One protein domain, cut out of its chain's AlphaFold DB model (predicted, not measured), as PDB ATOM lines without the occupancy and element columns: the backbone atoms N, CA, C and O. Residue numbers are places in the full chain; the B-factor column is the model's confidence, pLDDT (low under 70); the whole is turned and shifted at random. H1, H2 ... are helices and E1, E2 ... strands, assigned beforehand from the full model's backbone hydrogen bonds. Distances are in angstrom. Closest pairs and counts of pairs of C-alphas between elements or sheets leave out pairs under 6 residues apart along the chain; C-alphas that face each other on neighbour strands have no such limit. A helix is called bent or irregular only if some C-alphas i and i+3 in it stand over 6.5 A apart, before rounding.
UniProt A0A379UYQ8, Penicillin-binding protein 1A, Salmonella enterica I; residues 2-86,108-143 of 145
ATOM      1  N   VAL A   2     -64.100 -25.918 -58.397       89.81
ATOM      2  CA  VAL A   2     -63.550 -27.242 -58.794       89.81
ATOM      3  C   VAL A   2     -62.897 -27.264 -60.188       89.81
ATOM      4  O   VAL A   2     -61.794 -27.768 -60.334       89.81
ATOM      5  N   ARG A   3     -63.498 -26.642 -61.213       88.56
ATOM      6  CA  ARG A   3     -62.868 -26.550 -62.551       88.56
ATOM      7  C   ARG A   3     -61.535 -25.791 -62.548       88.56
ATOM      8  O   ARG A   3     -60.632 -26.155 -63.286       88.56
ATOM      9  N   ALA A   4     -61.411 -24.759 -61.710       86.56
ATOM     10  CA  ALA A   4     -60.153 -24.034 -61.548       86.56
ATOM     11  C   ALA A   4     -59.109 -24.910 -60.841       86.56
ATOM     12  O   ALA A   4     -57.961 -24.910 -61.261       86.56
ATOM     13  N   MET A   5     -59.529 -25.696 -59.838       86.69
ATOM     14  CA  MET A   5     -58.689 -26.694 -59.165       86.69
ATOM     15  C   MET A   5     -58.155 -27.752 -60.143       86.69
ATOM     16  O   MET A   5     -56.965 -28.036 -60.143       86.69
ATOM     17  N   ARG A   6     -59.004 -28.281 -61.034       84.56
ATOM     18  CA  ARG A   6     -58.572 -29.220 -62.088       84.56
ATOM     19  C   ARG A   6     -57.568 -28.592 -63.045       84.56
ATOM     20  O   ARG A   6     -56.545 -29.195 -63.328       84.56
ATOM     21  N   ALA A   7     -57.839 -27.366 -63.495       84.75
ATOM     22  CA  ALA A   7     -56.940 -26.654 -64.397       84.75
ATOM     23  C   ALA A   7     -55.578 -26.345 -63.750       84.75
ATOM     24  O   ALA A   7     -54.562 -26.413 -64.427       84.75
ATOM     25  N   MET A   8     -55.529 -26.010 -62.454       84.75
ATOM     26  CA  MET A   8     -54.257 -25.777 -61.753       84.75
ATOM     27  C   MET A   8     -53.549 -27.068 -61.330       84.75
ATOM     28  O   MET A   8     -52.333 -27.051 -61.195       84.75
ATOM     29  N   GLY A   9     -54.278 -28.170 -61.137       86.56
ATOM     30  CA  GLY A   9     -53.780 -29.404 -60.531       86.56
ATOM     31  C   GLY A   9     -53.947 -29.406 -59.007       86.56
ATOM     32  O   GLY A   9     -53.622 -28.430 -58.327       86.56
ATOM     33  N   VAL A  10     -54.457 -30.518 -58.469       88.06
ATOM     34  CA  VAL A  10     -54.762 -30.670 -57.036       88.06
ATOM     35  C   VAL A  10     -53.495 -30.607 -56.182       88.06
ATOM     36  O   VAL A  10     -53.472 -29.882 -55.189       88.06
ATOM     37  N   ASP A  11     -52.432 -31.298 -56.595       87.94
ATOM     38  CA  ASP A  11     -51.167 -31.340 -55.852       87.94
ATOM     39  C   ASP A  11     -50.496 -29.968 -55.795       87.94
ATOM     40  O   ASP A  11     -50.133 -29.492 -54.721       87.94
ATOM     41  N   TYR A  12     -50.454 -29.268 -56.933       88.12
ATOM     42  CA  TYR A  12     -49.943 -27.903 -56.996       88.12
ATOM     43  C   TYR A  12     -50.699 -26.973 -56.045       88.12
ATOM     44  O   TYR A  12     -50.086 -26.204 -55.308       88.12
ATOM     45  N   ALA A  13     -52.032 -27.044 -56.030       89.50
ATOM     46  CA  ALA A  13     -52.839 -26.221 -55.138       89.50
ATOM     47  C   ALA A  13     -52.593 -26.551 -53.658       89.50
ATOM     48  O   ALA A  13     -52.474 -25.639 -52.835       89.50
ATOM     49  N   ALA A  14     -52.498 -27.841 -53.323       89.81
ATOM     50  CA  ALA A  14     -52.243 -28.316 -51.968       89.81
ATOM     51  C   ALA A  14     -50.866 -27.864 -51.449       89.81
ATOM     52  O   ALA A  14     -50.763 -27.345 -50.335       89.81
ATOM     53  N   GLU A  15     -49.822 -27.975 -52.269       88.50
ATOM     54  CA  GLU A  15     -48.481 -27.477 -51.944       88.50
ATOM     55  C   GLU A  15     -48.440 -25.948 -51.851       88.50
ATOM     56  O   GLU A  15     -47.819 -25.385 -50.945       88.50
ATOM     57  N   TYR A  16     -49.142 -25.252 -52.747       89.44
ATOM     58  CA  TYR A  16     -49.167 -23.793 -52.758       89.44
ATOM     59  C   TYR A  16     -49.814 -23.214 -51.493       89.44
ATOM     60  O   TYR A  16     -49.346 -22.200 -50.969       89.44
ATOM     61  N   LEU A  17     -50.839 -23.876 -50.942       90.62
ATOM     62  CA  LEU A  17     -51.471 -23.470 -49.682       90.62
ATOM     63  C   LEU A  17     -50.499 -23.457 -48.495       90.62
ATOM     64  O   LEU A  17     -50.651 -22.629 -47.594       90.62
ATOM     65  N   GLN A  18     -49.466 -24.299 -48.501       90.50
ATOM     66  CA  GLN A  18     -48.471 -24.325 -47.425       90.50
ATOM     67  C   GLN A  18     -47.704 -22.996 -47.322       90.50
ATOM     68  O   GLN A  18     -47.298 -22.595 -46.229       90.50
ATOM     69  N   ARG A  19     -47.589 -22.238 -48.423       89.00
ATOM     70  CA  ARG A  19     -46.953 -20.904 -48.442       89.00
ATOM     71  C   ARG A  19     -47.721 -19.856 -47.637       89.00
ATOM     72  O   ARG A  19     -47.124 -18.890 -47.175       89.00
ATOM     73  N   PHE A  20     -49.017 -20.066 -47.411       91.56
ATOM     74  CA  PHE A  20     -49.839 -19.219 -46.539       91.56
ATOM     75  C   PHE A  20     -49.716 -19.596 -45.053       91.56
ATOM     76  O   PHE A  20     -50.380 -19.003 -44.203       91.56
ATOM     77  N   GLY A  21     -48.861 -20.569 -44.717       90.25
ATOM     78  CA  GLY A  21     -48.649 -21.034 -43.349       90.25
ATOM     79  C   GLY A  21     -49.666 -22.077 -42.882       90.25
ATOM     80  O   GLY A  21     -49.790 -22.291 -41.672       90.25
ATOM     81  N   PHE A  22     -50.388 -22.711 -43.812       93.50
ATOM     82  CA  PHE A  22     -51.272 -23.833 -43.511       93.50
ATOM     83  C   PHE A  22     -50.472 -25.137 -43.356       93.50
ATOM     84  O   PHE A  22     -49.607 -25.425 -44.184       93.50
ATOM     85  N   PRO A  23     -50.740 -25.938 -42.310       91.12
ATOM     86  CA  PRO A  23     -50.021 -27.186 -42.077       91.12
ATOM     87  C   PRO A  23     -50.386 -28.244 -43.125       91.12
ATOM     88  O   PRO A  23     -51.568 -28.525 -43.329       91.12
ATOM     89  N   ALA A  24     -49.374 -28.866 -43.736       89.94
ATOM     90  CA  ALA A  24     -49.544 -29.877 -44.782       89.94
ATOM     91  C   ALA A  24     -50.421 -31.054 -44.328       89.94
ATOM     92  O   ALA A  24     -51.267 -31.516 -45.085       89.94
ATOM     93  N   GLN A  25     -50.300 -31.480 -43.065       89.69
ATOM     94  CA  GLN A  25     -51.086 -32.597 -42.530       89.69
ATOM     95  C   GLN A  25     -52.606 -32.355 -42.507       89.69
ATOM     96  O   GLN A  25     -53.372 -33.306 -42.382       89.69
ATOM     97  N   ASN A  26     -53.053 -31.098 -42.613       89.50
ATOM     98  CA  ASN A  26     -54.475 -30.753 -42.632       89.50
ATOM     99  C   ASN A  26     -55.018 -30.578 -44.060       89.50
ATOM    100  O   ASN A  26     -56.204 -30.279 -44.228       89.50
ATOM    101  N   ILE A  27     -54.167 -30.713 -45.079       91.31
ATOM    102  CA  ILE A  27     -54.512 -30.498 -46.482       91.31
ATOM    103  C   ILE A  27     -54.656 -31.861 -47.152       91.31
ATOM    104  O   ILE A  27     -53.697 -32.609 -47.297       91.31
ATOM    105  N   VAL A  28     -55.879 -32.177 -47.570       88.94
ATOM    106  CA  VAL A  28     -56.168 -33.393 -48.332       88.94
ATOM    107  C   VAL A  28     -56.049 -33.079 -49.822       88.94
ATOM    108  O   VAL A  28     -56.633 -32.103 -50.299       88.94
ATOM    109  N   HIS A  29     -55.304 -33.911 -50.549       89.81
ATOM    110  CA  HIS A  29     -55.039 -33.774 -51.983       89.81
ATOM    111  C   HIS A  29     -56.229 -34.287 -52.809       89.81
ATOM    112  O   HIS A  29     -56.167 -35.289 -53.511       89.81
ATOM    113  N   THR A  30     -57.366 -33.604 -52.697       89.25
ATOM    114  CA  THR A  30     -58.586 -33.919 -53.452       89.25
ATOM    115  C   THR A  30     -59.235 -32.651 -53.994       89.25
ATOM    116  O   THR A  30     -59.056 -31.550 -53.475       89.25
ATOM    117  N   GLU A  31     -60.087 -32.793 -55.012       89.69
ATOM    118  CA  GLU A  31     -60.843 -31.667 -55.579       89.69
ATOM    119  C   GLU A  31     -61.756 -30.963 -54.560       89.69
ATOM    120  O   GLU A  31     -62.085 -29.786 -54.730       89.69
ATOM    121  N   SER A  32     -62.143 -31.651 -53.478       91.44
ATOM    122  CA  SER A  32     -62.936 -31.066 -52.390       91.44
ATOM    123  C   SER A  32     -62.200 -29.948 -51.649       91.44
ATOM    124  O   SER A  32     -62.854 -29.110 -51.024       91.44
ATOM    125  N   LEU A  33     -60.869 -29.864 -51.768       91.19
ATOM    126  CA  LEU A  33     -60.081 -28.741 -51.261       91.19
ATOM    127  C   LEU A  33     -60.582 -27.403 -51.830       91.19
ATOM    128  O   LEU A  33     -60.630 -26.402 -51.118       91.19
ATOM    129  N   ALA A  34     -61.068 -27.406 -53.075       91.12
ATOM    130  CA  ALA A  34     -61.669 -26.246 -53.727       91.12
ATOM    131  C   ALA A  34     -62.949 -25.749 -53.026       91.12
ATOM    132  O   ALA A  34     -63.383 -24.626 -53.265       91.12
ATOM    133  N   LEU A  35     -63.578 -26.583 -52.199       92.31
ATOM    134  CA  LEU A  35     -64.781 -26.265 -51.425       92.31
ATOM    135  C   LEU A  35     -64.463 -25.983 -49.948       92.31
ATOM    136  O   LEU A  35     -65.382 -25.754 -49.168       92.31
ATOM    137  N   GLY A  36     -63.182 -25.991 -49.558       90.50
ATOM    138  CA  GLY A  36     -62.764 -25.750 -48.179       90.50
ATOM    139  C   GLY A  36     -62.902 -26.969 -47.265       90.50
ATOM    140  O   GLY A  36     -63.180 -26.806 -46.084       90.50
ATOM    141  N   SER A  37     -62.704 -28.192 -47.777       91.12
ATOM    142  CA  SER A  37     -62.751 -29.411 -46.949       91.12
ATOM    143  C   SER A  37     -61.612 -29.525 -45.920       91.12
ATOM    144  O   SER A  37     -61.649 -30.407 -45.065       91.12
ATOM    145  N   ALA A  38     -60.591 -28.667 -46.006       90.56
ATOM    146  CA  ALA A  38     -59.493 -28.612 -45.046       90.56
ATOM    147  C   ALA A  38     -59.921 -27.909 -43.748       90.56
ATOM    148  O   ALA A  38     -60.636 -26.909 -43.769       90.56
ATOM    149  N   SER A  39     -59.448 -28.419 -42.611       92.50
ATOM    150  CA  SER A  39     -59.747 -27.855 -41.290       92.50
ATOM    151  C   SER A  39     -58.569 -27.043 -40.757       92.50
ATOM    152  O   SER A  39     -57.471 -27.573 -40.565       92.50
ATOM    153  N   PHE A  40     -58.808 -25.767 -40.460       94.31
ATOM    154  CA  PHE A  40     -57.812 -24.848 -39.905       94.31
ATOM    155  C   PHE A  40     -58.353 -24.106 -38.688       94.31
ATOM    156  O   PHE A  40     -59.561 -23.914 -38.539       94.31
ATOM    157  N   THR A  41     -57.452 -23.649 -37.820       95.56
ATOM    158  CA  THR A  41     -57.842 -22.774 -36.713       95.56
ATOM    159  C   THR A  41     -58.158 -21.367 -37.233       95.56
ATOM    160  O   THR A  41     -57.548 -20.925 -38.212       95.56
ATOM    161  N   PRO A  42     -59.043 -20.602 -36.566       96.12
ATOM    162  CA  PRO A  42     -59.307 -19.211 -36.948       96.12
ATOM    163  C   PRO A  42     -58.032 -18.364 -37.030       96.12
ATOM    164  O   PRO A  42     -57.887 -17.523 -37.910       96.12
ATOM    165  N   MET A  43     -57.070 -18.645 -36.147       95.56
ATOM    166  CA  MET A  43     -55.769 -17.987 -36.121       95.56
ATOM    167  C   MET A  43     -54.968 -18.280 -37.408       95.56
ATOM    168  O   MET A  43     -54.438 -17.365 -38.037       95.56
ATOM    169  N   GLN A  44     -54.923 -19.538 -37.857       94.75
ATOM    170  CA  GLN A  44     -54.261 -19.907 -39.117       94.75
ATOM    171  C   GLN A  44     -54.916 -19.230 -40.327       94.75
ATOM    172  O   GLN A  44     -54.208 -18.727 -41.196       94.75
ATOM    173  N   VAL A  45     -56.249 -19.163 -40.364       95.31
ATOM    174  CA  VAL A  45     -56.975 -18.479 -41.445       95.31
ATOM    175  C   VAL A  45     -56.659 -16.983 -41.453       95.31
ATOM    176  O   VAL A  45     -56.350 -16.439 -42.511       95.31
ATOM    177  N   ALA A  46     -56.661 -16.326 -40.288       96.12
ATOM    178  CA  ALA A  46     -56.296 -14.914 -40.169       96.12
ATOM    179  C   ALA A  46     -54.854 -14.653 -40.635       96.12
ATOM    180  O   ALA A  46     -54.606 -13.713 -41.392       96.12
ATOM    181  N   ARG A  47     -53.913 -15.524 -40.249       94.81
ATOM    182  CA  ARG A  47     -52.516 -15.474 -40.702       94.81
ATOM    183  C   ARG A  47     -52.400 -15.617 -42.220       94.81
ATOM    184  O   ARG A  47     -51.685 -14.837 -42.842       94.81
ATOM    185  N   GLY A  48     -53.120 -16.568 -42.817       94.06
ATOM    186  CA  GLY A  48     -53.134 -16.764 -44.268       94.06
ATOM    187  C   GLY A  48     -53.729 -15.567 -45.013       94.06
ATOM    188  O   GLY A  48     -53.161 -15.104 -45.998       94.06
ATOM    189  N   TYR A  49     -54.824 -14.993 -44.506       95.00
ATOM    190  CA  TYR A  49     -55.419 -13.783 -45.082       95.00
ATOM    191  C   TYR A  49     -54.500 -12.557 -44.981       95.00
ATOM    192  O   TYR A  49     -54.480 -11.734 -45.898       95.00
ATOM    193  N   ALA A  50     -53.698 -12.448 -43.918       94.19
ATOM    194  CA  ALA A  50     -52.754 -11.345 -43.739       94.19
ATOM    195  C   ALA A  50     -51.698 -11.270 -44.856       94.19
ATOM    196  O   ALA A  50     -51.262 -10.175 -45.201       94.19
ATOM    197  N   VAL A  51     -51.339 -12.403 -45.475       92.31
ATOM    198  CA  VAL A  51     -50.426 -12.438 -46.631       92.31
ATOM    199  C   VAL A  51     -50.968 -11.581 -47.777       92.31
ATOM    200  O   VAL A  51     -50.220 -10.811 -48.372       92.31
ATOM    201  N   MET A  52     -52.271 -11.658 -48.058       90.62
ATOM    202  CA  MET A  52     -52.901 -10.852 -49.111       90.62
ATOM    203  C   MET A  52     -52.966  -9.368 -48.734       90.62
ATOM    204  O   MET A  52     -52.734  -8.513 -49.581       90.62
ATOM    205  N   ALA A  53     -53.249  -9.058 -47.466       91.19
ATOM    206  CA  ALA A  53     -53.370  -7.679 -46.994       91.19
ATOM    207  C   ALA A  53     -52.022  -6.940 -46.931       91.19
ATOM    208  O   ALA A  53     -51.958  -5.743 -47.199       91.19
ATOM    209  N   ASN A  54     -50.946  -7.654 -46.599       90.44
ATOM    210  CA  ASN A  54     -49.653  -7.050 -46.283       90.44
ATOM    211  C   ASN A  54     -48.658  -7.073 -47.456       90.44
ATOM    212  O   ASN A  54     -47.490  -6.757 -47.254       90.44
ATOM    213  N   GLY A  55     -49.090  -7.455 -48.663       87.31
ATOM    214  CA  GLY A  55     -48.244  -7.444 -49.866       87.31
ATOM    215  C   GLY A  55     -47.448  -8.730 -50.121       87.31
ATOM    216  O   GLY A  55     -46.425  -8.686 -50.792       87.31
ATOM    217  N   GLY A  56     -47.899  -9.875 -49.602       88.38
ATOM    218  CA  GLY A  56     -47.295 -11.189 -49.866       88.38
ATOM    219  C   GLY A  56     -46.387 -11.724 -48.755       88.38
ATOM    220  O   GLY A  56     -45.779 -12.779 -48.920       88.38
ATOM    221  N   PHE A  57     -46.305 -11.038 -47.613       89.69
ATOM    222  CA  PHE A  57     -45.451 -11.439 -46.494       89.69
ATOM    223  C   PHE A  57     -46.186 -12.331 -45.493       89.69
ATOM    224  O   PHE A  57     -47.221 -11.951 -44.941       89.69
ATOM    225  N   LEU A  58     -45.607 -13.498 -45.204       90.69
ATOM    226  CA  LEU A  58     -46.069 -14.368 -44.128       90.69
ATOM    227  C   LEU A  58     -45.550 -13.856 -42.780       90.69
ATOM    228  O   LEU A  58     -44.345 -13.822 -42.539       90.69
ATOM    229  N   ILE A  59     -46.473 -13.473 -41.901       91.38
ATOM    230  CA  ILE A  59     -46.166 -12.997 -40.549       91.38
ATOM    231  C   ILE A  59     -46.382 -14.096 -39.509       91.38
ATOM    232  O   ILE A  59     -47.180 -15.014 -39.710       91.38
ATOM    233  N   ASP A  60     -45.690 -13.977 -38.380       92.19
ATOM    234  CA  ASP A  60     -45.850 -14.853 -37.223       92.19
ATOM    235  C   ASP A  60     -46.691 -14.122 -36.164       92.19
ATOM    236  O   ASP A  60     -46.204 -13.176 -35.542       92.19
ATOM    237  N   PRO A  61     -47.969 -14.493 -35.981       93.56
ATOM    238  CA  PRO A  61     -48.817 -13.866 -34.978       93.56
ATOM    239  C   PRO A  61     -48.300 -14.163 -33.570       93.56
ATOM    240  O   PRO A  61     -47.957 -15.295 -33.232       93.56
ATOM    241  N   TYR A  62     -48.261 -13.122 -32.746       94.00
ATOM    242  CA  TYR A  62     -47.742 -13.150 -31.386       94.00
ATOM    243  C   TYR A  62     -48.673 -12.349 -30.475       94.00
ATOM    244  O   TYR A  62     -49.402 -11.471 -30.930       94.00
ATOM    245  N   PHE A  63     -48.657 -12.670 -29.183       94.88
ATOM    246  CA  PHE A  63     -49.526 -12.030 -28.191       94.88
ATOM    247  C   PHE A  63     -48.741 -11.244 -27.134       94.88
ATOM    248  O   PHE A  63     -49.172 -10.182 -26.695       94.88
ATOM    249  N   ILE A  64     -47.569 -11.741 -26.736       95.38
ATOM    250  CA  ILE A  64     -46.737 -11.113 -25.708       95.38
ATOM    251  C   ILE A  64     -45.842 -10.069 -26.376       95.38
ATOM    252  O   ILE A  64     -44.962 -10.429 -27.153       95.38
ATOM    253  N   SER A  65     -46.049  -8.790 -26.068       95.25
ATOM    254  CA  SER A  65     -45.185  -7.698 -26.537       95.25
ATOM    255  C   SER A  65     -44.004  -7.450 -25.601       95.25
ATOM    256  O   SER A  65     -42.891  -7.221 -26.068       95.25
ATOM    257  N   LYS A  66     -44.234  -7.513 -24.286       95.50
ATOM    258  CA  LYS A  66     -43.251  -7.168 -23.261       95.50
ATOM    259  C   LYS A  66     -43.511  -7.940 -21.968       95.50
ATOM    260  O   LYS A  66     -44.665  -8.184 -21.624       95.50
ATOM    261  N   ILE A  67     -42.448  -8.305 -21.256       95.81
ATOM    262  CA  ILE A  67     -42.504  -8.860 -19.898       95.81
ATOM    263  C   ILE A  67     -41.633  -7.977 -19.010       95.81
ATOM    264  O   ILE A  67     -40.474  -7.721 -19.340       95.81
ATOM    265  N   GLU A  68     -42.186  -7.530 -17.889       97.00
ATOM    266  CA  GLU A  68     -41.518  -6.674 -16.909       97.00
ATOM    267  C   GLU A  68     -41.517  -7.346 -15.533       97.00
ATOM    268  O   GLU A  68     -42.383  -8.175 -15.238       97.00
ATOM    269  N   ASN A  69     -40.535  -7.004 -14.701       95.44
ATOM    270  CA  ASN A  69     -40.537  -7.366 -13.287       95.44
ATOM    271  C   ASN A  69     -41.369  -6.367 -12.455       95.44
ATOM    272  O   ASN A  69     -41.823  -5.333 -12.942       95.44
ATOM    273  N   ASP A  70     -41.542  -6.672 -11.172       95.44
ATOM    274  CA  ASP A  70     -42.215  -5.826 -10.178       95.44
ATOM    275  C   ASP A  70     -41.553  -4.448  -9.984       95.44
ATOM    276  O   ASP A  70     -42.217  -3.485  -9.606       95.44
ATOM    277  N   GLN A  71     -40.257  -4.343 -10.280       94.19
ATOM    278  CA  GLN A  71     -39.475  -3.108 -10.226       94.19
ATOM    279  C   GLN A  71     -39.516  -2.288 -11.534       94.19
ATOM    280  O   GLN A  71     -38.847  -1.258 -11.622       94.19
ATOM    281  N   GLY A  72     -40.272  -2.715 -12.556       89.12
ATOM    282  CA  GLY A  72     -40.377  -2.038 -13.861       89.12
ATOM    283  C   GLY A  72     -39.213  -2.295 -14.835       89.12
ATOM    284  O   GLY A  72     -39.105  -1.646 -15.874       89.12
ATOM    285  N   GLY A  73     -38.323  -3.235 -14.521       94.06
ATOM    286  CA  GLY A  73     -37.257  -3.709 -15.399       94.06
ATOM    287  C   GLY A  73     -37.782  -4.658 -16.480       94.06
ATOM    288  O   GLY A  73     -38.480  -5.626 -16.186       94.06
ATOM    289  N   VAL A  74     -37.419  -4.400 -17.738       94.56
ATOM    290  CA  VAL A  74     -37.832  -5.211 -18.896       94.56
ATOM    291  C   VAL A  74     -37.035  -6.514 -18.945       94.56
ATOM    292  O   VAL A  74     -35.815  -6.492 -19.084       94.56
ATOM    293  N   ILE A  75     -37.727  -7.649 -18.859       95.19
ATOM    294  CA  ILE A  75     -37.145  -8.998 -18.960       95.19
ATOM    295  C   ILE A  75     -37.166  -9.480 -20.413       95.19
ATOM    296  O   ILE A  75     -36.236 -10.136 -20.878       95.19
ATOM    297  N   PHE A  76     -38.238  -9.163 -21.138       95.12
ATOM    298  CA  PHE A  76     -38.431  -9.586 -22.518       95.12
ATOM    299  C   PHE A  76     -39.171  -8.514 -23.309       95.12
ATOM    300  O   PHE A  76     -40.094  -7.883 -22.797       95.12
ATOM    301  N   GLU A  77     -38.795  -8.361 -24.573       95.38
ATOM    302  CA  GLU A  77     -39.479  -7.517 -25.545       95.38
ATOM    303  C   GLU A  77     -39.492  -8.235 -26.898       95.38
ATOM    304  O   GLU A  77     -38.455  -8.693 -27.390       95.38
ATOM    305  N   ALA A  78     -40.679  -8.375 -27.485       94.19
ATOM    306  CA  ALA A  78     -40.856  -9.091 -28.736       94.19
ATOM    307  C   ALA A  78     -40.299  -8.288 -29.917       94.19
ATOM    308  O   ALA A  78     -40.598  -7.108 -30.091       94.19
ATOM    309  N   LYS A  79     -39.539  -8.963 -30.784       93.12
ATOM    310  CA  LYS A  79     -39.034  -8.421 -32.055       93.12
ATOM    311  C   LYS A  79     -39.640  -9.209 -33.222       93.12
ATOM    312  O   LYS A  79     -38.985 -10.111 -33.745       93.12
ATOM    313  N   PRO A  80     -40.912  -8.953 -33.581       91.06
ATOM    314  CA  PRO A  80     -41.598  -9.712 -34.619       91.06
ATOM    315  C   PRO A  80     -41.056  -9.385 -36.014       91.06
ATOM    316  O   PRO A  80     -40.493  -8.318 -36.257       91.06
ATOM    317  N   LYS A  81     -41.291 -10.297 -36.958       86.06
ATOM    318  CA  LYS A  81     -41.068 -10.041 -38.385       86.06
ATOM    319  C   LYS A  81     -42.184  -9.130 -38.895       86.06
ATOM    320  O   LYS A  81     -43.359  -9.469 -38.765       86.06
ATOM    321  N   ILE A  82     -41.817  -7.988 -39.471       87.38
ATOM    322  CA  ILE A  82     -42.760  -6.983 -39.972       87.38
ATOM    323  C   ILE A  82     -42.772  -7.049 -41.501       87.38
ATOM    324  O   ILE A  82     -41.720  -7.164 -42.129       87.38
ATOM    325  N   ALA A  83     -43.963  -6.991 -42.098       87.50
ATOM    326  CA  ALA A  83     -44.105  -6.881 -43.543       87.50
ATOM    327  C   ALA A  83     -43.595  -5.512 -44.015       87.50
ATOM    328  O   ALA A  83     -43.910  -4.492 -43.402       87.50
ATOM    329  N   CYS A  84     -42.829  -5.486 -45.104       85.44
ATOM    330  CA  CYS A  84     -42.310  -4.250 -45.679       85.44
ATOM    331  C   CYS A  84     -42.865  -4.060 -47.098       85.44
ATOM    332  O   CYS A  84     -42.295  -4.608 -48.041       85.44
ATOM    333  N   PRO A  85     -43.951  -3.283 -47.273       76.19
ATOM    334  CA  PRO A  85     -44.573  -3.080 -48.583       76.19
ATOM    335  C   PRO A  85     -43.660  -2.366 -49.585       76.19
ATOM    336  O   PRO A  85     -43.774  -2.573 -50.786       76.19
ATOM    337  N   GLU A  86     -42.757  -1.517 -49.091       81.31
ATOM    338  CA  GLU A  86     -41.843  -0.717 -49.916       81.31
ATOM    339  C   GLU A  86     -40.500  -1.415 -50.185       81.31
ATOM    340  O   GLU A  86     -39.647  -0.878 -50.893       81.31
ATOM    341  N   GLU A 108     -62.212 -33.368 -67.628       58.31
ATOM    342  CA  GLU A 108     -63.253 -34.322 -67.227       58.31
ATOM    343  C   GLU A 108     -62.740 -35.482 -66.364       58.31
ATOM    344  O   GLU A 108     -63.545 -36.134 -65.699       58.31
ATOM    345  N   GLU A 109     -61.426 -35.693 -66.285       56.75
ATOM    346  CA  GLU A 109     -60.847 -36.756 -65.466       56.75
ATOM    347  C   GLU A 109     -60.736 -36.317 -63.997       56.75
ATOM    348  O   GLU A 109     -60.169 -35.270 -63.675       56.75
ATOM    349  N   VAL A 110     -61.333 -37.101 -63.095       53.22
ATOM    350  CA  VAL A 110     -61.229 -36.896 -61.645       53.22
ATOM    351  C   VAL A 110     -59.853 -37.394 -61.221       53.22
ATOM    352  O   VAL A 110     -59.652 -38.593 -61.036       53.22
ATOM    353  N   ALA A 111     -58.897 -36.478 -61.096       52.09
ATOM    354  CA  ALA A 111     -57.553 -36.809 -60.654       52.09
ATOM    355  C   ALA A 111     -57.579 -37.174 -59.162       52.09
ATOM    356  O   ALA A 111     -57.740 -36.314 -58.294       52.09
ATOM    357  N   VAL A 112     -57.439 -38.466 -58.865       53.69
ATOM    358  CA  VAL A 112     -57.025 -38.940 -57.542       53.69
ATOM    359  C   VAL A 112     -55.502 -38.987 -57.575       53.69
ATOM    360  O   VAL A 112     -54.929 -39.706 -58.392       53.69
ATOM    361  N   SER A 113     -54.856 -38.183 -56.733       43.47
ATOM    362  CA  SER A 113     -53.399 -38.119 -56.625       43.47
ATOM    363  C   SER A 113     -52.838 -39.514 -56.333       43.47
ATOM    364  O   SER A 113     -53.187 -40.132 -55.324       43.47
ATOM    365  N   GLN A 114     -51.990 -40.024 -57.229       49.69
ATOM    366  CA  GLN A 114     -51.152 -41.183 -56.935       49.69
ATOM    367  C   GLN A 114     -50.152 -40.765 -55.854       49.69
ATOM    368  O   GLN A 114     -49.586 -39.679 -55.937       49.69
ATOM    369  N   GLU A 115     -49.947 -41.610 -54.841       43.91
ATOM    370  CA  GLU A 115     -48.963 -41.396 -53.774       43.91
ATOM    371  C   GLU A 115     -47.537 -41.397 -54.351       43.91
ATOM    372  O   GLU A 115     -46.787 -42.364 -54.237       43.91
ATOM    373  N   GLN A 116     -47.131 -40.304 -54.989       39.75
ATOM    374  CA  GLN A 116     -45.726 -40.011 -55.194       39.75
ATOM    375  C   GLN A 116     -45.230 -39.304 -53.941       39.75
ATOM    376  O   GLN A 116     -45.458 -38.116 -53.727       39.75
ATOM    377  N   GLN A 117     -44.532 -40.070 -53.099       55.22
ATOM    378  CA  GLN A 117     -43.553 -39.522 -52.169       55.22
ATOM    379  C   GLN A 117     -42.706 -38.517 -52.936       55.22
ATOM    380  O   GLN A 117     -41.920 -38.946 -53.775       55.22
ATOM    381  N   ASN A 118     -42.819 -37.220 -52.657       42.94
ATOM    382  CA  ASN A 118     -41.672 -36.361 -52.874       42.94
ATOM    383  C   ASN A 118     -41.648 -35.078 -52.053       42.94
ATOM    384  O   ASN A 118     -42.516 -34.222 -52.135       42.94
ATOM    385  N   SER A 119     -40.518 -35.001 -51.347       37.56
ATOM    386  CA  SER A 119     -39.667 -33.841 -51.133       37.56
ATOM    387  C   SER A 119     -40.336 -32.640 -50.490       37.56
ATOM    388  O   SER A 119     -40.927 -31.801 -51.157       37.56
ATOM    389  N   ALA A 120     -40.144 -32.555 -49.169       37.88
ATOM    390  CA  ALA A 120     -40.360 -31.356 -48.378       37.88
ATOM    391  C   ALA A 120     -40.053 -30.106 -49.211       37.88
ATOM    392  O   ALA A 120     -38.911 -29.908 -49.637       37.88
ATOM    393  N   VAL A 121     -41.083 -29.284 -49.446       47.09
ATOM    394  CA  VAL A 121     -40.902 -27.927 -49.962       47.09
ATOM    395  C   VAL A 121     -39.791 -27.318 -49.113       47.09
ATOM    396  O   VAL A 121     -39.933 -27.334 -47.885       47.09
ATOM    397  N   PRO A 122     -38.675 -26.849 -49.704       42.28
ATOM    398  CA  PRO A 122     -37.601 -26.272 -48.920       42.28
ATOM    399  C   PRO A 122     -38.210 -25.166 -48.064       42.28
ATOM    400  O   PRO A 122     -38.677 -24.162 -48.600       42.28
ATOM    401  N   MET A 123     -38.269 -25.362 -46.743       42.06
ATOM    402  CA  MET A 123     -38.434 -24.238 -45.833       42.06
ATOM    403  C   MET A 123     -37.195 -23.383 -46.069       42.06
ATOM    404  O   MET A 123     -36.093 -23.863 -45.797       42.06
ATOM    405  N   PRO A 124     -37.323 -22.171 -46.634       46.28
ATOM    406  CA  PRO A 124     -36.153 -21.343 -46.844       46.28
ATOM    407  C   PRO A 124     -35.554 -21.037 -45.469       46.28
ATOM    408  O   PRO A 124     -36.257 -20.538 -44.588       46.28
ATOM    409  N   GLU A 125     -34.271 -21.348 -45.265       45.44
ATOM    410  CA  GLU A 125     -33.534 -20.863 -44.098       45.44
ATOM    411  C   GLU A 125     -33.549 -19.329 -44.143       45.44
ATOM    412  O   GLU A 125     -32.879 -18.687 -44.953       45.44
ATOM    413  N   LEU A 126     -34.374 -18.731 -43.279       51.31
ATOM    414  CA  LEU A 126     -34.686 -17.297 -43.247       51.31
ATOM    415  C   LEU A 126     -33.475 -16.405 -42.908       51.31
ATOM    416  O   LEU A 126     -33.583 -15.178 -42.933       51.31
ATOM    417  N   GLU A 127     -32.336 -16.995 -42.555       46.78
ATOM    418  CA  GLU A 127     -31.223 -16.294 -41.920       46.78
ATOM    419  C   GLU A 127     -30.201 -15.740 -42.928       46.78
ATOM    420  O   GLU A 127     -29.637 -14.669 -42.702       46.78
ATOM    421  N   GLN A 128     -30.024 -16.378 -44.093       44.22
ATOM    422  CA  GLN A 128     -28.963 -15.999 -45.043       44.22
ATOM    423  C   GLN A 128     -29.392 -14.973 -46.107       44.22
ATOM    424  O   GLN A 128     -28.574 -14.157 -46.534       44.22
ATOM    425  N   ALA A 129     -30.669 -14.935 -46.502       47.88
ATOM    426  CA  ALA A 129     -31.152 -13.982 -47.513       47.88
ATOM    427  C   ALA A 129     -31.335 -12.547 -46.967       47.88
ATOM    428  O   ALA A 129     -31.332 -11.578 -47.728       47.88
ATOM    429  N   ASN A 130     -31.470 -12.398 -45.644       53.81
ATOM    430  CA  ASN A 130     -31.952 -11.163 -45.025       53.81
ATOM    431  C   ASN A 130     -30.879 -10.093 -44.790       53.81
ATOM    432  O   ASN A 130     -31.195  -8.912 -44.854       53.81
ATOM    433  N   GLN A 131     -29.617 -10.432 -44.521       56.72
ATOM    434  CA  GLN A 131     -28.673  -9.405 -44.045       56.72
ATOM    435  C   GLN A 131     -27.967  -8.648 -45.178       56.72
ATOM    436  O   GLN A 131     -27.886  -7.419 -45.153       56.72
ATOM    437  N   ALA A 132     -27.482  -9.358 -46.199       55.38
ATOM    438  CA  ALA A 132     -26.706  -8.741 -47.274       55.38
ATOM    439  C   ALA A 132     -27.577  -7.921 -48.240       55.38
ATOM    440  O   ALA A 132     -27.148  -6.864 -48.705       55.38
ATOM    441  N   LEU A 133     -28.800  -8.378 -48.523       55.88
ATOM    442  CA  LEU A 133     -29.683  -7.742 -49.498       55.88
ATOM    443  C   LEU A 133     -30.405  -6.514 -48.918       55.88
ATOM    444  O   LEU A 133     -30.438  -5.468 -49.563       55.88
ATOM    445  N   VAL A 134     -30.871  -6.597 -47.663       57.66
ATOM    446  CA  VAL A 134     -31.489  -5.471 -46.933       57.66
ATOM    447  C   VAL A 134     -30.487  -4.332 -46.709       57.66
ATOM    448  O   VAL A 134     -30.829  -3.156 -46.848       57.66
ATOM    449  N   ALA A 135     -29.215  -4.652 -46.444       58.06
ATOM    450  CA  ALA A 135     -28.161  -3.644 -46.313       58.06
ATOM    451  C   ALA A 135     -27.869  -2.892 -47.629       58.06
ATOM    452  O   ALA A 135     -27.433  -1.737 -47.600       58.06
ATOM    453  N   GLN A 136     -28.101  -3.518 -48.788       58.53
ATOM    454  CA  GLN A 136     -27.874  -2.905 -50.102       58.53
ATOM    455  C   GLN A 136     -29.045  -2.017 -50.547       58.53
ATOM    456  O   GLN A 136     -28.807  -0.936 -51.097       58.53
ATOM    457  N   THR A 137     -30.293  -2.406 -50.270       58.94
ATOM    458  CA  THR A 137     -31.486  -1.587 -50.561       58.94
ATOM    459  C   THR A 137     -31.594  -0.369 -49.641       58.94
ATOM    460  O   THR A 137     -31.861   0.731 -50.133       58.94
ATOM    461  N   ALA A 138     -31.245  -0.490 -48.354       53.97
ATOM    462  CA  ALA A 138     -31.200   0.647 -47.420       53.97
ATOM    463  C   ALA A 138     -30.204   1.753 -47.844       53.97
ATOM    464  O   ALA A 138     -30.442   2.944 -47.623       53.97
ATOM    465  N   ARG A 139     -29.100   1.383 -48.513       52.28
ATOM    466  CA  ARG A 139     -28.101   2.330 -49.049       52.28
ATOM    467  C   ARG A 139     -28.540   3.032 -50.338       52.28
ATOM    468  O   ARG A 139     -27.984   4.077 -50.667       52.28
ATOM    469  N   ARG A 140     -29.505   2.486 -51.089       54.69
ATOM    470  CA  ARG A 140     -30.009   3.120 -52.324       54.69
ATOM    471  C   ARG A 140     -31.003   4.250 -52.046       54.69
ATOM    472  O   ARG A 140     -30.968   5.245 -52.764       54.69
ATOM    473  N   ASN A 141     -31.821   4.144 -50.997       53.47
ATOM    474  CA  ASN A 141     -32.831   5.164 -50.678       53.47
ATOM    475  C   ASN A 141     -32.272   6.417 -49.982       53.47
ATOM    476  O   ASN A 141     -32.846   7.491 -50.119       53.47
ATOM    477  N   THR A 142     -31.113   6.340 -49.327       53.28
ATOM    478  CA  THR A 142     -30.461   7.495 -48.669       53.28
ATOM    479  C   THR A 142     -29.704   8.426 -49.624       53.28
ATOM    480  O   THR A 142     -29.166   9.439 -49.193       53.28
ATOM    481  N   ARG A 143     -29.664   8.118 -50.928       49.53
ATOM    482  CA  ARG A 143     -29.015   8.948 -51.962       49.53
ATOM    483  C   ARG A 143     -30.001   9.745 -52.830       49.53
ATOM    484  O   ARG A 143     -29.578  10.350 -53.811       49.53
TER     485      ARG A 143
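AT A GLANCE: This is residues 2 to 86 and 108 to 143 of the 145 residues of the protein "Penicillin-binding protein 1A" of Salmonella enterica I (UniProt A0A379UYQ8). What is the main picture? Three short helices, H1, H2 and H3, cluster near one end of a loose, strung-out model; H4 lies by itself nearer the middle, and the thin two-stranded hairpin of E1 and E2 reaches out to the other end. After a cut, the long unnamed stretch 108 to 128 leads to H5, and residues 124 to 143 stick out free. What are the parts and the size? The printed part has 121 residues, with five named helices and two named strands in the order H1 H2 H3 H4 E1 E2 H5, the two strands making an antiparallel sheet of order E1 - E2; the class is mostly helix, with 53 residues, under half, in named elements. The whole is loose, with a radius of gyration of the C-alphas of 19.8 A and spans of 65 by 44 by 27 A.

HOW THE PARTS SIT: How do the first three helices stand? H1, residues 2 to 8, touches H3, residues 31 to 35, and their closest C-alphas, those of Val 2 and Ala 34, are 5.5 A apart. H2, residues 10 to 18, is close to H1 but not clearly touching, with C-alphas of Met 5 and Ala 13 closest at 7.1 A, and about perpendicular to it at 84 degrees. H2 is also close to H3 but not clearly touching, with C-alphas of Val 10 and Glu 31 closest at 6.3 A. Which helices touch no other? H4, residues 42 to 53, is apart from H1, H2 and H3. H5, residues 129 to 141, touches no helix and is apart from H4. How do the strands pair? E1, residues 66 to 68, and E2, residues 74 to 77, form a hairpin, antiparallel at 174 degrees, with N 67 and O 76 at 2.8 A and N 75 and O 67 at 2.8 A, within hydrogen-bond range. What do the helix backbones show? Every O i to N i+4 pair is within hydrogen-bond range in H1, against 4 of 5 in H2, 6 of 8 in H4, 5 of 9 in H5 and 0 of 1 in H3, where 2 of 2 O i to N i+3 pairs are.

IN THESE COORDINATES: Where do the first helices lie? H1 begins at C-alpha 2, (-63.550, -27.242, -58.794), and measures 9.9 A; H2 measures 13.1 A and H3 7.9 A. Where are H4 and the strands? H4 begins at C-alpha 42, (-59.307, -19.211, -36.948), and measures 16.4 A; E1 measures 6.6 A and E2 7.2 A. Where does H5 end? It ends at C-alpha 141, (-32.831, 5.164, -50.678), after 19.5 A; it is irregular, but only just, with C-alphas 129 and 132 at 6.9 A.

THE WHOLE: How far does it reach? The two C-alphas farthest apart, those of Gln 71 and Glu 108, are 69.2 A apart. Where is the cut, and which links are long? Residues 87 to 107 are not printed, and C-alphas 86 and 108 are 43.4 A apart across the cut. Of the links that are printed whole, H2 to H3 and H4 to E1 are long, each with 12 residues. Where is confidence low? Residues 108 to 143 are under 70, and the mean pLDDT of the printed part is 78.9.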